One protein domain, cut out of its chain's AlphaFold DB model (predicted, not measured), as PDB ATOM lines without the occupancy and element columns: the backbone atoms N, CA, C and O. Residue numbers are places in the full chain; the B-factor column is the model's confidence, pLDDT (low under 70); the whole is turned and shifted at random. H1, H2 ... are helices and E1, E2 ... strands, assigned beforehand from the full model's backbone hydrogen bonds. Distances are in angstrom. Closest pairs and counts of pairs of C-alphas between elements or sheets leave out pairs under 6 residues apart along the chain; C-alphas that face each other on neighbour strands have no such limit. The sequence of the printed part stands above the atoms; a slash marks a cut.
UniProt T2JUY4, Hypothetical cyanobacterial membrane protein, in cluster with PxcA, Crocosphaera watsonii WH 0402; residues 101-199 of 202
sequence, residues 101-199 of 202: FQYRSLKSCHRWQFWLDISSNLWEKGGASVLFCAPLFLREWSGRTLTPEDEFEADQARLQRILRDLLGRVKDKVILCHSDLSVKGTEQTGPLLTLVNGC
ATOM      1  N   PHE A 101     175.417 217.257 186.708       88.50
ATOM      2  CA  PHE A 101     174.345 216.274 186.864       88.50
ATOM      3  C   PHE A 101     174.219 215.351 185.642       88.50
ATOM      4  O   PHE A 101     174.226 214.126 185.789       88.50
ATOM      5  N   GLN A 102     174.150 215.921 184.436       88.69
ATOM      6  CA  GLN A 102     174.053 215.149 183.193       88.69
ATOM      7  C   GLN A 102     175.284 214.260 182.986       88.69
ATOM      8  O   GLN A 102     175.141 213.072 182.707       88.69
ATOM      9  N   TYR A 103     176.487 214.806 183.177       93.00
ATOM     10  CA  TYR A 103     177.740 214.074 182.994       93.00
ATOM     11  C   TYR A 103     177.831 212.834 183.892       93.00
ATOM     12  O   TYR A 103     178.171 211.740 183.433       93.00
ATOM     13  N   ARG A 104     177.457 212.994 185.168       91.38
ATOM     14  CA  ARG A 104     177.422 211.906 186.153       91.38
ATOM     15  C   ARG A 104     176.336 210.880 185.835       91.38
ATOM     16  O   ARG A 104     176.585 209.681 185.934       91.38
ATOM     17  N   SER A 105     175.161 211.336 185.398       89.56
ATOM     18  CA  SER A 105     174.035 210.465 185.025       89.56
ATOM     19  C   SER A 105     174.352 209.596 183.806       89.56
ATOM     20  O   SER A 105     173.991 208.422 183.772       89.56
ATOM     21  N   LEU A 106     175.101 210.143 182.843       90.06
ATOM     22  CA  LEU A 106     175.613 209.414 181.677       90.06
ATOM     23  C   LEU A 106     176.734 208.422 182.025       90.06
ATOM     24  O   LEU A 106     177.133 207.632 181.175       90.06
ATOM     25  N   LYS A 107     177.247 208.451 183.264       93.06
ATOM     26  CA  LYS A 107     178.368 207.630 183.745       93.06
ATOM     27  C   LYS A 107     179.618 207.732 182.859       93.06
ATOM     28  O   LYS A 107     180.406 206.792 182.783       93.06
ATOM     29  N   SER A 108     179.808 208.882 182.223       91.44
ATOM     30  CA  SER A 108     180.907 209.127 181.294       91.44
ATOM     31  C   SER A 108     182.262 209.220 182.005       91.44
ATOM     32  O   SER A 108     182.337 209.614 183.172       91.44
ATOM     33  N   CYS A 109     183.330 208.908 181.262       95.94
ATOM     34  CA  CYS A 109     184.725 209.123 181.646       95.94
ATOM     35  C   CYS A 109     185.501 209.673 180.444       95.94
ATOM     36  O   CYS A 109     185.378 209.143 179.340       95.94
ATOM     37  N   HIS A 110     186.326 210.696 180.660       96.19
ATOM     38  CA  HIS A 110     187.093 211.354 179.599       96.19
ATOM     39  C   HIS A 110     188.549 211.527 180.015       96.19
ATOM     40  O   HIS A 110     188.866 211.657 181.194       96.19
ATOM     41  N   ARG A 111     189.450 211.523 179.031       96.69
ATOM     42  CA  ARG A 111     190.878 211.748 179.284       96.69
ATOM     43  C   ARG A 111     191.132 213.154 179.838       96.69
ATOM     44  O   ARG A 111     191.882 213.299 180.793       96.69
ATOM     45  N   TRP A 112     190.442 214.147 179.287       97.00
ATOM     46  CA  TRP A 112     190.573 215.555 179.644       97.00
ATOM     47  C   TRP A 112     189.217 216.072 180.113       97.00
ATOM     48  O   TRP A 112     188.199 215.767 179.488       97.00
ATOM     49  N   GLN A 113     189.199 216.835 181.201       97.12
ATOM     50  CA  GLN A 113     188.005 217.525 181.680       97.12
ATOM     51  C   GLN A 113     188.289 219.018 181.820       97.12
ATOM     52  O   GLN A 113     189.324 219.402 182.354       97.12
ATOM     53  N   PHE A 114     187.347 219.839 181.367       97.00
ATOM     54  CA  PHE A 114     187.368 221.289 181.534       97.00
ATOM     55  C   PHE A 114     186.241 221.659 182.490       97.00
ATOM     56  O   PHE A 114     185.074 221.376 182.211       97.00
ATOM     57  N   TRP A 115     186.587 222.222 183.641       95.75
ATOM     58  CA  TRP A 115     185.624 222.637 184.653       95.75
ATOM     59  C   TRP A 115     185.412 224.138 184.539       95.75
ATOM     60  O   TRP A 115     186.336 224.918 184.749       95.75
ATOM     61  N   LEU A 116     184.197 224.525 184.161       94.19
ATOM     62  CA  LEU A 116     183.848 225.914 183.887       94.19
ATOM     63  C   LEU A 116     183.353 226.623 185.147       94.19
ATOM     64  O   LEU A 116     182.675 226.014 185.977       94.19
ATOM     65  N   ASP A 117     183.652 227.919 185.231       92.38
ATOM     66  CA  ASP A 117     183.169 228.825 186.280       92.38
ATOM     67  C   ASP A 117     183.477 228.293 187.694       92.38
ATOM     68  O   ASP A 117     182.631 228.306 188.585       92.38
ATOM     69  N   ILE A 118     184.680 227.733 187.894       93.25
ATOM     70  CA  ILE A 118     185.065 227.032 189.137       93.25
ATOM     71  C   ILE A 118     185.069 227.953 190.367       93.25
ATOM     72  O   ILE A 118     184.790 227.515 191.479       93.25
ATOM     73  N   SER A 119     185.330 229.243 190.161       91.81
ATOM     74  CA  SER A 119     185.289 230.297 191.177       91.81
ATOM     75  C   SER A 119     183.869 230.629 191.645       91.81
ATOM     76  O   SER A 119     183.696 231.406 192.580       91.81
ATOM     77  N   SER A 120     182.834 230.053 191.038       91.25
ATOM     78  CA  SER A 120     181.445 230.400 191.315       91.25
ATOM     79  C   SER A 120     180.896 229.707 192.556       91.25
ATOM     80  O   SER A 120     181.036 228.496 192.742       91.25
ATOM     81  N   ASN A 121     180.133 230.453 193.360       89.25
ATOM     82  CA  ASN A 121     179.344 229.908 194.475       89.25
ATOM     83  C   ASN A 121     178.311 228.854 194.019       89.25
ATOM     84  O   ASN A 121     177.777 228.101 194.832       89.25
ATOM     85  N   LEU A 122     178.005 228.778 192.719       89.00
ATOM     86  CA  LEU A 122     177.046 227.814 192.175       89.00
ATOM     87  C   LEU A 122     177.543 226.363 192.219       89.00
ATOM     88  O   LEU A 122     176.713 225.451 192.218       89.00
ATOM     89  N   TRP A 123     178.856 226.129 192.317       90.75
ATOM     90  CA  TRP A 123     179.398 224.783 192.535       90.75
ATOM     91  C   TRP A 123     178.871 224.169 193.840       90.75
ATOM     92  O   TRP A 123     178.468 222.998 193.876       90.75
ATOM     93  N   GLU A 124     178.788 224.986 194.888       89.06
ATOM     94  CA  GLU A 124     178.297 224.598 196.209       89.06
ATOM     95  C   GLU A 124     176.782 224.453 196.275       89.06
ATOM     96  O   GLU A 124     176.293 223.513 196.885       89.06
ATOM     97  N   LYS A 125     176.032 225.340 195.614       81.06
ATOM     98  CA  LYS A 125     174.585 225.473 195.855       81.06
ATOM     99  C   LYS A 125     173.701 224.494 195.090       81.06
ATOM    100  O   LYS A 125     172.484 224.547 195.210       81.06
ATOM    101  N   GLY A 126     174.271 223.645 194.234       70.25
ATOM    102  CA  GLY A 126     173.562 222.601 193.476       70.25
ATOM    103  C   GLY A 126     172.547 223.099 192.432       70.25
ATOM    104  O   GLY A 126     172.291 222.403 191.447       70.25
ATOM    105  N   GLY A 127     172.019 224.313 192.583       74.50
ATOM    106  CA  GLY A 127     171.096 224.978 191.678       74.50
ATOM    107  C   GLY A 127     169.859 224.134 191.386       74.50
ATOM    108  O   GLY A 127     169.336 223.432 192.246       74.50
ATOM    109  N   ALA A 128     169.438 224.148 190.122       66.62
ATOM    110  CA  ALA A 128     168.279 223.396 189.637       66.62
ATOM    111  C   ALA A 128     168.406 221.861 189.769       66.62
ATOM    112  O   ALA A 128     167.446 221.151 189.486       66.62
ATOM    113  N   SER A 129     169.572 221.333 190.168       69.88
ATOM    114  CA  SER A 129     169.741 219.897 190.425       69.88
ATOM    115  C   SER A 129     169.307 219.464 191.830       69.88
ATOM    116  O   SER A 129     169.249 218.264 192.096       69.88
ATOM    117  N   VAL A 130     168.992 220.411 192.719       77.44
ATOM    118  CA  VAL A 130     168.540 220.137 194.089       77.44
ATOM    119  C   VAL A 130     167.039 220.386 194.187       77.44
ATOM    120  O   VAL A 130     166.537 221.440 193.804       77.44
ATOM    121  N   LEU A 131     166.310 219.391 194.697       80.50
ATOM    122  CA  LEU A 131     164.886 219.526 194.985       80.50
ATOM    123  C   LEU A 131     164.698 220.341 196.270       80.50
ATOM    124  O   LEU A 131     165.369 220.095 197.274       80.50
ATOM    125  N   PHE A 132     163.758 221.282 196.241       80.88
ATOM    126  CA  PHE A 132     163.406 222.090 197.404       80.88
ATOM    127  C   PHE A 132     163.001 221.199 198.589       80.88
ATOM    128  O   PHE A 132     162.173 220.299 198.431       80.88
ATOM    129  N   CYS A 133     163.594 221.442 199.761       80.12
ATOM    130  CA  CYS A 133     163.343 220.695 200.999       80.12
ATOM    131  C   CYS A 133     163.475 219.162 200.883       80.12
ATOM    132  O   CYS A 133     162.868 218.433 201.669       80.12
ATOM    133  N   ALA A 134     164.279 218.649 199.941       85.00
ATOM    134  CA  ALA A 134     164.475 217.208 199.750       85.00
ATOM    135  C   ALA A 134     164.813 216.423 201.038       85.00
ATOM    136  O   ALA A 134     164.257 215.334 201.209       85.00
ATOM    137  N   PRO A 135     165.660 216.937 201.961       84.25
ATOM    138  CA  PRO A 135     166.020 216.205 203.176       84.25
ATOM    139  C   PRO A 135     164.832 215.866 204.088       84.25
ATOM    140  O   PRO A 135     164.859 214.832 204.749       84.25
ATOM    141  N   LEU A 136     163.764 216.676 204.081       87.88
ATOM    142  CA  LEU A 136     162.575 216.455 204.919       87.88
ATOM    143  C   LEU A 136     161.801 215.183 204.542       87.88
ATOM    144  O   LEU A 136     161.027 214.666 205.344       87.88
ATOM    145  N   PHE A 137     161.996 214.683 203.320       87.75
ATOM    146  CA  PHE A 137     161.321 213.494 202.799       87.75
ATOM    147  C   PHE A 137     162.149 212.211 202.965       87.75
ATOM    148  O   PHE A 137     161.724 211.138 202.527       87.75
ATOM    149  N   LEU A 138     163.336 212.292 203.575       87.12
ATOM    150  CA  LEU A 138     164.161 211.121 203.850       87.12
ATOM    151  C   LEU A 138     163.581 210.330 205.029       87.12
ATOM    152  O   LEU A 138     163.162 210.897 206.033       87.12
ATOM    153  N   ARG A 139     163.598 208.994 204.933       89.00
ATOM    154  CA  ARG A 139     163.078 208.100 205.992       89.00
ATOM    155  C   ARG A 139     163.774 208.284 207.340       89.00
ATOM    156  O   ARG A 139     163.187 207.993 208.372       89.00
ATOM    157  N   GLU A 140     165.027 208.713 207.304       87.81
ATOM    158  CA  GLU A 140     165.869 208.961 208.475       87.81
ATOM    159  C   GLU A 140     165.646 210.344 209.103       87.81
ATOM    160  O   GLU A 140     166.291 210.676 210.097       87.81
ATOM    161  N   TRP A 141     164.751 211.165 208.545       89.25
ATOM    162  CA  TRP A 141     164.491 212.495 209.077       89.25
ATOM    163  C   TRP A 141     163.853 212.426 210.466       89.25
ATOM    164  O   TRP A 141     162.819 211.794 210.671       89.25
ATOM    165  N   SER A 142     164.454 213.129 211.425       87.25
ATOM    166  CA  SER A 142     164.032 213.110 212.829       87.25
ATOM    167  C   SER A 142     162.832 214.013 213.138       87.25
ATOM    168  O   SER A 142     162.384 214.055 214.280       87.25
ATOM    169  N   GLY A 143     162.322 214.761 212.152       87.88
ATOM    170  CA  GLY A 143     161.239 215.730 212.350       87.88
ATOM    171  C   GLY A 143     161.682 217.049 212.991       87.88
ATOM    172  O   GLY A 143     160.834 217.888 213.287       87.88
ATOM    173  N   ARG A 144     162.992 217.254 213.198       89.44
ATOM    174  CA  ARG A 144     163.545 218.536 213.659       89.44
ATOM    175  C   ARG A 144     163.328 219.647 212.624       89.44
ATOM    176  O   ARG A 144     163.010 219.373 211.472       89.44
ATOM    177  N   THR A 145     163.506 220.902 213.021       88.19
ATOM    178  CA  THR A 145     163.513 222.032 212.078       88.19
ATOM    179  C   THR A 145     164.808 222.010 211.270       88.19
ATOM    180  O   THR A 145     165.877 221.851 211.855       88.19
ATOM    181  N   LEU A 146     164.709 222.169 209.948       86.88
ATOM    182  CA  LEU A 146     165.876 222.342 209.081       86.88
ATOM    183  C   LEU A 146     166.443 223.749 209.285       86.88
ATOM    184  O   LEU A 146     165.705 224.726 209.134       86.88
ATOM    185  N   THR A 147     167.720 223.849 209.651       90.06
ATOM    186  CA  THR A 147     168.392 225.145 209.821       90.06
ATOM    187  C   THR A 147     169.243 225.499 208.596       90.06
ATOM    188  O   THR A 147     169.605 224.613 207.819       90.06
ATOM    189  N   PRO A 148     169.597 226.782 208.399       88.81
ATOM    190  CA  PRO A 148     170.525 227.181 207.338       88.81
ATOM    191  C   PRO A 148     171.888 226.479 207.427       88.81
ATOM    192  O   PRO A 148     172.520 226.213 206.408       88.81
ATOM    193  N   GLU A 149     172.343 226.156 208.639       90.75
ATOM    194  CA  GLU A 149     173.582 225.411 208.868       90.75
ATOM    195  C   GLU A 149     173.475 223.972 208.352       90.75
ATOM    196  O   GLU A 149     174.402 223.494 207.702       90.75
ATOM    197  N   ASP A 150     172.331 223.304 208.559       88.19
ATOM    198  CA  ASP A 150     172.088 221.965 208.008       88.19
ATOM    199  C   ASP A 150     172.147 221.974 206.468       88.19
ATOM    200  O   ASP A 150     172.692 221.052 205.853       88.19
ATOM    201  N   GLU A 151     171.589 223.010 205.828       86.44
ATOM    202  CA  GLU A 151     171.644 223.181 204.369       86.44
ATOM    203  C   GLU A 151     173.082 223.377 203.883       86.44
ATOM    204  O   GLU A 151     173.512 222.714 202.936       86.44
ATOM    205  N   PHE A 152     173.845 224.232 204.567       88.00
ATOM    206  CA  PHE A 152     175.248 224.484 204.259       88.00
ATOM    207  C   PHE A 152     176.102 223.212 204.378       88.00
ATOM    208  O   PHE A 152     176.863 222.879 203.466       88.00
ATOM    209  N   GLU A 153     175.948 222.448 205.462       89.44
ATOM    210  CA  GLU A 153     176.659 221.178 205.649       89.44
ATOM    211  C   GLU A 153     176.288 220.147 204.577       89.44
ATOM    212  O   GLU A 153     177.159 219.449 204.039       89.44
ATOM    213  N   ALA A 154     175.002 220.059 204.226       87.38
ATOM    214  CA  ALA A 154     174.529 219.166 203.177       87.38
ATOM    215  C   ALA A 154     175.125 219.531 201.810       87.38
ATOM    216  O   ALA A 154     175.561 218.637 201.070       87.38
ATOM    217  N   ASP A 155     175.192 220.820 201.483       89.19
ATOM    218  CA  ASP A 155     175.771 221.316 200.237       89.19
ATOM    219  C   ASP A 155     177.286 221.097 200.165       89.19
ATOM    220  O   ASP A 155     177.785 220.609 199.144       89.19
ATOM    221  N   GLN A 156     178.012 221.323 201.260       91.44
ATOM    222  CA  GLN A 156     179.439 221.003 201.374       91.44
ATOM    223  C   GLN A 156     179.705 219.502 201.188       91.44
ATOM    224  O   GLN A 156     180.544 219.096 200.372       91.44
ATOM    225  N   ALA A 157     178.942 218.644 201.871       91.69
ATOM    226  CA  ALA A 157     179.059 217.193 201.729       91.69
ATOM    227  C   ALA A 157     178.735 216.732 200.296       91.69
ATOM    228  O   ALA A 157     179.394 215.842 199.741       91.69
ATOM    229  N   ARG A 158     177.727 217.342 199.664       90.94
ATOM    230  CA  ARG A 158     177.346 217.090 198.268       90.94
ATOM    231  C   ARG A 158     178.461 217.505 197.309       90.94
ATOM    232  O   ARG A 158     178.815 216.710 196.434       90.94
ATOM    233  N   LEU A 159     179.035 218.694 197.487       93.00
ATOM    234  CA  LEU A 159     180.154 219.198 196.693       93.00
ATOM    235  C   LEU A 159     181.358 218.256 196.784       93.00
ATOM    236  O   LEU A 159     181.886 217.832 195.756       93.00
ATOM    237  N   GLN A 160     181.731 217.824 197.990       94.38
ATOM    238  CA  GLN A 160     182.843 216.894 198.184       94.38
ATOM    239  C   GLN A 160     182.629 215.567 197.435       94.38
ATOM    240  O   GLN A 160     183.546 215.059 196.784       94.38
ATOM    241  N   ARG A 161     181.415 215.001 197.488       94.25
ATOM    242  CA  ARG A 161     181.062 213.773 196.749       94.25
ATOM    243  C   ARG A 161     181.145 213.979 195.239       94.25
ATOM    244  O   ARG A 161     181.623 213.092 194.536       94.25
ATOM    245  N   ILE A 162     180.695 215.134 194.746       93.81
ATOM    246  CA  ILE A 162     180.778 215.496 193.327       93.81
ATOM    247  C   ILE A 162     182.232 215.570 192.876       93.81
ATOM    248  O   ILE A 162     182.573 214.938 191.882       93.81
ATOM    249  N   LEU A 163     183.092 216.279 193.608       95.00
ATOM    250  CA  LEU A 163     184.498 216.431 193.234       95.00
ATOM    251  C   LEU A 163     185.214 215.081 193.188       95.00
ATOM    252  O   LEU A 163     185.887 214.783 192.204       95.00
ATOM    253  N   ARG A 164     185.009 214.223 194.197       96.31
ATOM    254  CA  ARG A 164     185.572 212.861 194.204       96.31
ATOM    255  C   ARG A 164     185.106 212.040 193.002       96.31
ATOM    256  O   ARG A 164     185.917 211.365 192.375       96.31
ATOM    257  N   ASP A 165     183.819 212.105 192.668       96.25
ATOM    258  CA  ASP A 165     183.262 211.382 191.522       96.25
ATOM    259  C   ASP A 165     183.790 211.924 190.183       96.25
ATOM    260  O   ASP A 165     184.154 211.137 189.315       96.25
ATOM    261  N   LEU A 166     183.896 213.245 190.008       95.88
ATOM    262  CA  LEU A 166     184.443 213.842 188.783       95.88
ATOM    263  C   LEU A 166     185.934 213.522 188.600       95.88
ATOM    264  O   LEU A 166     186.343 213.154 187.494       95.88
ATOM    265  N   LEU A 167     186.720 213.590 189.679       95.94
ATOM    266  CA  LEU A 167     188.134 213.205 189.688       95.94
ATOM    267  C   LEU A 167     188.320 211.707 189.414       95.94
ATOM    268  O   LEU A 167     189.245 211.324 188.710       95.94
ATOM    269  N   GLY A 168     187.407 210.845 189.867       96.81
ATOM    270  CA  GLY A 168     187.422 209.421 189.507       96.81
ATOM    271  C   GLY A 168     187.129 209.135 188.024       96.81
ATOM    272  O   GLY A 168     187.301 208.007 187.567       96.81
ATOM    273  N   ARG A 169     186.673 210.139 187.261       96.56
ATOM    274  CA  ARG A 169     186.261 210.020 185.848       96.56
ATOM    275  C   ARG A 169     187.241 210.660 184.864       96.56
ATOM    276  O   ARG A 169     186.968 210.645 183.658       96.56
ATOM    277  N   VAL A 170     188.326 211.268 185.345       97.12
ATOM    278  CA  VAL A 170     189.386 211.847 184.505       97.12
ATOM    279  C   VAL A 170     190.568 210.884 184.419       97.12
ATOM    280  O   VAL A 170     190.874 210.209 185.396       97.12
ATOM    281  N   LYS A 171     191.210 210.784 183.250       96.19
ATOM    282  CA  LYS A 171     192.395 209.918 183.085       96.19
ATOM    283  C   LYS A 171     193.709 210.690 183.037       96.19
ATOM    284  O   LYS A 171     194.685 210.217 183.603       96.19
ATOM    285  N   ASP A 172     193.720 211.848 182.380       96.12
ATOM    286  CA  ASP A 172     194.959 212.558 182.064       96.12
ATOM    287  C   ASP A 172     195.021 213.909 182.789       96.12
ATOM    288  O   ASP A 172     195.922 214.127 183.592       96.12
ATOM    289  N   LYS A 173     194.081 214.830 182.515       95.44
ATOM    290  CA  LYS A 173     194.170 216.212 183.021       95.44
ATOM    291  C   LYS A 173     192.809 216.842 183.313       95.44
ATOM    292  O   LYS A 173     191.855 216.674 182.551       95.44
ATOM    293  N   VAL A 174     192.757 217.617 184.396       95.62
ATOM    294  CA  VAL A 174     191.674 218.564 184.694       95.62
ATOM    295  C   VAL A 174     192.188 219.972 184.427       95.62
ATOM    296  O   VAL A 174     193.285 220.321 184.855       95.62
ATOM    297  N   ILE A 175     191.406 220.762 183.702       95.94
ATOM    298  CA  ILE A 175     191.670 222.173 183.432       95.94
ATOM    299  C   ILE A 175     190.575 222.976 184.125       95.94
ATOM    300  O   ILE A 175     189.386 222.736 183.899       95.94
ATOM    301  N   LEU A 176     190.990 223.892 184.993       95.19
ATOM    302  CA  LEU A 176     190.104 224.761 185.751       95.19
ATOM    303  C   LEU A 176     189.959 226.083 185.003       95.19
ATOM    304  O   LEU A 176     190.948 226.757 184.738       95.19
ATOM    305  N   CYS A 177     188.732 226.443 184.649       94.31
ATOM    306  CA  CYS A 177     188.423 227.710 184.003       94.31
ATOM    307  C   CYS A 177     187.685 228.593 185.009       94.31
ATOM    308  O   CYS A 177     186.617 228.212 185.504       94.31
ATOM    309  N   HIS A 178     188.240 229.765 185.305       92.75
ATOM    310  CA  HIS A 178     187.658 230.726 186.237       92.75
ATOM    311  C   HIS A 178     187.557 232.116 185.604       92.75
ATOM    312  O   HIS A 178     188.187 232.396 184.585       92.75
ATOM    313  N   SER A 179     186.724 232.958 186.207       91.56
ATOM    314  CA  SER A 179     186.608 234.381 185.903       91.56
ATOM    315  C   SER A 179     186.514 235.116 187.227       91.56
ATOM    316  O   SER A 179     185.724 234.721 188.086       91.56
ATOM    317  N   ASP A 180     187.279 236.192 187.383       89.44
ATOM    318  CA  ASP A 180     187.269 236.983 188.618       89.44
ATOM    319  C   ASP A 180     185.900 237.620 188.858       89.44
ATOM    320  O   ASP A 180     185.456 237.751 189.997       89.44
ATOM    321  N   LEU A 181     185.194 237.962 187.777       91.44
ATOM    322  CA  LEU A 181     183.883 238.597 187.822       91.44
ATOM    323  C   LEU A 181     182.770 237.655 187.352       91.44
ATOM    324  O   LEU A 181     182.920 236.861 186.419       91.44
ATOM    325  N   SER A 182     181.616 237.767 188.005       87.50
ATOM    326  CA  SER A 182     180.362 237.129 187.613       87.50
ATOM    327  C   SER A 182     179.699 237.865 186.446       87.50
ATOM    328  O   SER A 182     180.060 238.989 186.103       87.50
ATOM    329  N   VAL A 183     178.627 237.286 185.895       84.94
ATOM    330  CA  VAL A 183     177.777 237.949 184.883       84.94
ATOM    331  C   VAL A 183     177.172 239.279 185.357       84.94
ATOM    332  O   VAL A 183     176.726 240.075 184.537       84.94
ATOM    333  N   LYS A 184     177.141 239.525 186.674       88.62
ATOM    334  CA  LYS A 184     176.676 240.784 187.275       88.62
ATOM    335  C   LYS A 184     177.817 241.764 187.569       88.62
ATOM    336  O   LYS A 184     177.559 242.816 188.142       88.62
ATOM    337  N   GLY A 185     179.060 241.415 187.231       89.94
ATOM    338  CA  GLY A 185     180.247 242.211 187.550       89.94
ATOM    339  C   GLY A 185     180.665 242.145 189.021       89.94
ATOM    340  O   GLY A 185     181.435 242.985 189.466       89.94
ATOM    341  N   THR A 186     180.152 241.183 189.793       89.81
ATOM    342  CA  THR A 186     180.574 240.968 191.187       89.81
ATOM    343  C   THR A 186     181.734 239.991 191.241       89.81
ATOM    344  O   THR A 186     181.730 239.025 190.478       89.81
ATOM    345  N   GLU A 187     182.656 240.172 192.181       91.38
ATOM    346  CA  GLU A 187     183.736 239.209 192.397       91.38
ATOM    347  C   GLU A 187     183.202 237.808 192.717       91.38
ATOM    348  O   GLU A 187     182.177 237.636 193.392       91.38
ATOM    349  N   GLN A 188     183.889 236.798 192.192       90.06
ATOM    350  CA  GLN A 188     183.588 235.399 192.438       90.06
ATOM    351  C   GLN A 188     184.456 234.845 193.568       90.06
ATOM    352  O   GLN A 188     185.654 234.644 193.406       90.06
ATOM    353  N   THR A 189     183.833 234.543 194.707       91.62
ATOM    354  CA  THR A 189     184.511 234.035 195.914       91.62
ATOM    355  C   THR A 189     184.025 232.638 196.304       91.62
ATOM    356  O   THR A 189     183.786 232.353 197.477       91.62
ATOM    357  N   GLY A 190     183.792 231.781 195.310       90.81
ATOM    358  CA  GLY A 190     183.305 230.417 195.500       90.81
ATOM    359  C   GLY A 190     184.276 229.522 196.266       90.81
ATOM    360  O   GLY A 190     185.479 229.790 196.306       90.81
ATOM    361  N   PRO A 191     183.789 228.403 196.829       91.19
ATOM    362  CA  PRO A 191     184.586 227.553 197.720       91.19
ATOM    363  C   PRO A 191     185.783 226.884 197.036       91.19
ATOM    364  O   PRO A 191     186.690 226.403 197.709       91.19
ATOM    365  N   LEU A 192     185.794 226.831 195.703       93.25
ATOM    366  CA  LEU A 192     186.871 226.226 194.923       93.25
ATOM    367  C   LEU A 192     187.881 227.255 194.407       93.25
ATOM    368  O   LEU A 192     188.845 226.866 193.753       93.25
ATOM    369  N   LEU A 193     187.721 228.543 194.736       91.69
ATOM    370  CA  LEU A 193     188.670 229.588 194.350       91.69
ATOM    371  C   LEU A 193     190.084 229.294 194.871       91.69
ATOM    372  O   LEU A 193     191.061 229.460 194.150       91.69
ATOM    373  N   THR A 194     190.210 228.758 196.086       90.12
ATOM    374  CA  THR A 194     191.512 228.371 196.649       90.12
ATOM    375  C   THR A 194     192.235 227.325 195.796       90.12
ATOM    376  O   THR A 194     193.462 227.322 195.750       90.12
ATOM    377  N   LEU A 195     191.501 226.452 195.092       89.06
ATOM    378  CA  LEU A 195     192.106 225.477 194.181       89.06
ATOM    379  C   LEU A 195     192.705 226.159 192.957       89.06
ATOM    380  O   LEU A 195     193.775 225.758 192.518       89.06
ATOM    381  N   VAL A 196     192.040 227.190 192.435       89.62
ATOM    382  CA  VAL A 196     192.548 227.999 191.321       89.62
ATOM    383  C   VAL A 196     193.848 228.681 191.722       89.62
ATOM    384  O   VAL A 196     194.853 228.509 191.047       89.62
ATOM    385  N   ASN A 197     193.850 229.357 192.873       88.19
ATOM    386  CA  ASN A 197     195.013 230.098 193.370       88.19
ATOM    387  C   ASN A 197     196.231 229.202 193.659       88.19
ATOM    388  O   ASN A 197     197.353 229.693 193.731       88.19
ATOM    389  N   GLY A 198     196.011 227.903 193.878       87.00
ATOM    390  CA  GLY A 198     197.071 226.918 194.097       87.00
ATOM    391  C   GLY A 198     197.553 226.210 192.828       87.00
ATOM    392  O   GLY A 198     198.432 225.355 192.927       87.00
ATOM    393  N   CYS A 199     196.970 226.504 191.664       86.06
ATOM    394  CA  CYS A 199     197.331 225.895 190.385       86.06
ATOM    395  C   CYS A 199     198.196 226.845 189.546       86.06
ATOM    396  O   CYS A 199     198.066 228.061 189.636       86.06
TER     397      CYS A 199
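This is residues 101 to 199 of the 202 residues of the protein "Hypothetical cyanobacterial membrane protein, in cluster with PxcA" of Crocosphaera watsonii WH 0402 (UniProt T2JUY4). One long helix, H4, runs from an outlying loop region that holds the short helix H3 to a small pair of parallel strands, E1 and E2, at its other end. The short helix H2 packs on the middle of H4, H1 lies near its last turns, and H5 comes after a long loop that follows E2; residues 137 to 143 stick out, free of the rest. The printed part has 99 residues, with five named helices and two named strands in the order H1, E1, H2, H3, H4, E2, H5, and the class is mixed, helices and strands. It is only just loose, close to compact, with a radius of gyration of the C-alphas of 15.6 A and spans of 44 by 34 by 22 A.

H1 is residues 101 to 105, beginning at C-alpha 101 at (174.345, 216.274, 186.864). E1 is residues 110 to 115, 12.5 A from first to last C-alpha. H2 is residues 122 to 125 and H3 residues 134 to 137. H4, residues 148 to 167, is 28.6 A long, from C-alpha 148 at (170.525, 227.181, 207.338) to C-alpha 167 at (188.134, 213.205, 189.688). E2 is residues 170 to 176, 13.0 A long. H5 is residues 193 to 197, ending at C-alpha 197 at (195.013, 230.098, 193.370).

E1 and E2 are parallel neighbours, with 16 degrees between their directions; N 175 and O 113 are 2.8 A apart and N 115 and O 175 2.9 A, both within hydrogen-bond range. With H2, H3 and H4 between them along the chain they form a strand-helix-strand unit, two parallel neighbour strands joined through helices. H4 and E1 are apart. H2 touches residues 155 to 159 of H4 alone; the closest C-alphas, those of Glu 124 and Leu 159, are 5.7 A apart. H1 and H4 are close but not clearly touching, with C-alphas of Arg 104 and Leu 166 closest at 7.7 A. H3 is apart from H2 and from H4. The closest C-alphas of E2 and H5, those of Leu 176 and Val 196, are 6.9 A apart, while H4 and H5 are apart. Every O i to N i+4 pair is within hydrogen-bond range in H1, H4 and H5; H2 and H3 are too short for such a pair.

The C-alphas farthest apart, those of Gly 143 and Asp 172, are 45.4 A apart. The printed part has no cut. The link from E2 to H5, residues 177 to 192, is long; those from H1 to E1 and from H4 to E2 are tight. The mean pLDDT of the printed part is 89.9, and residues 128 to 129 are under 70.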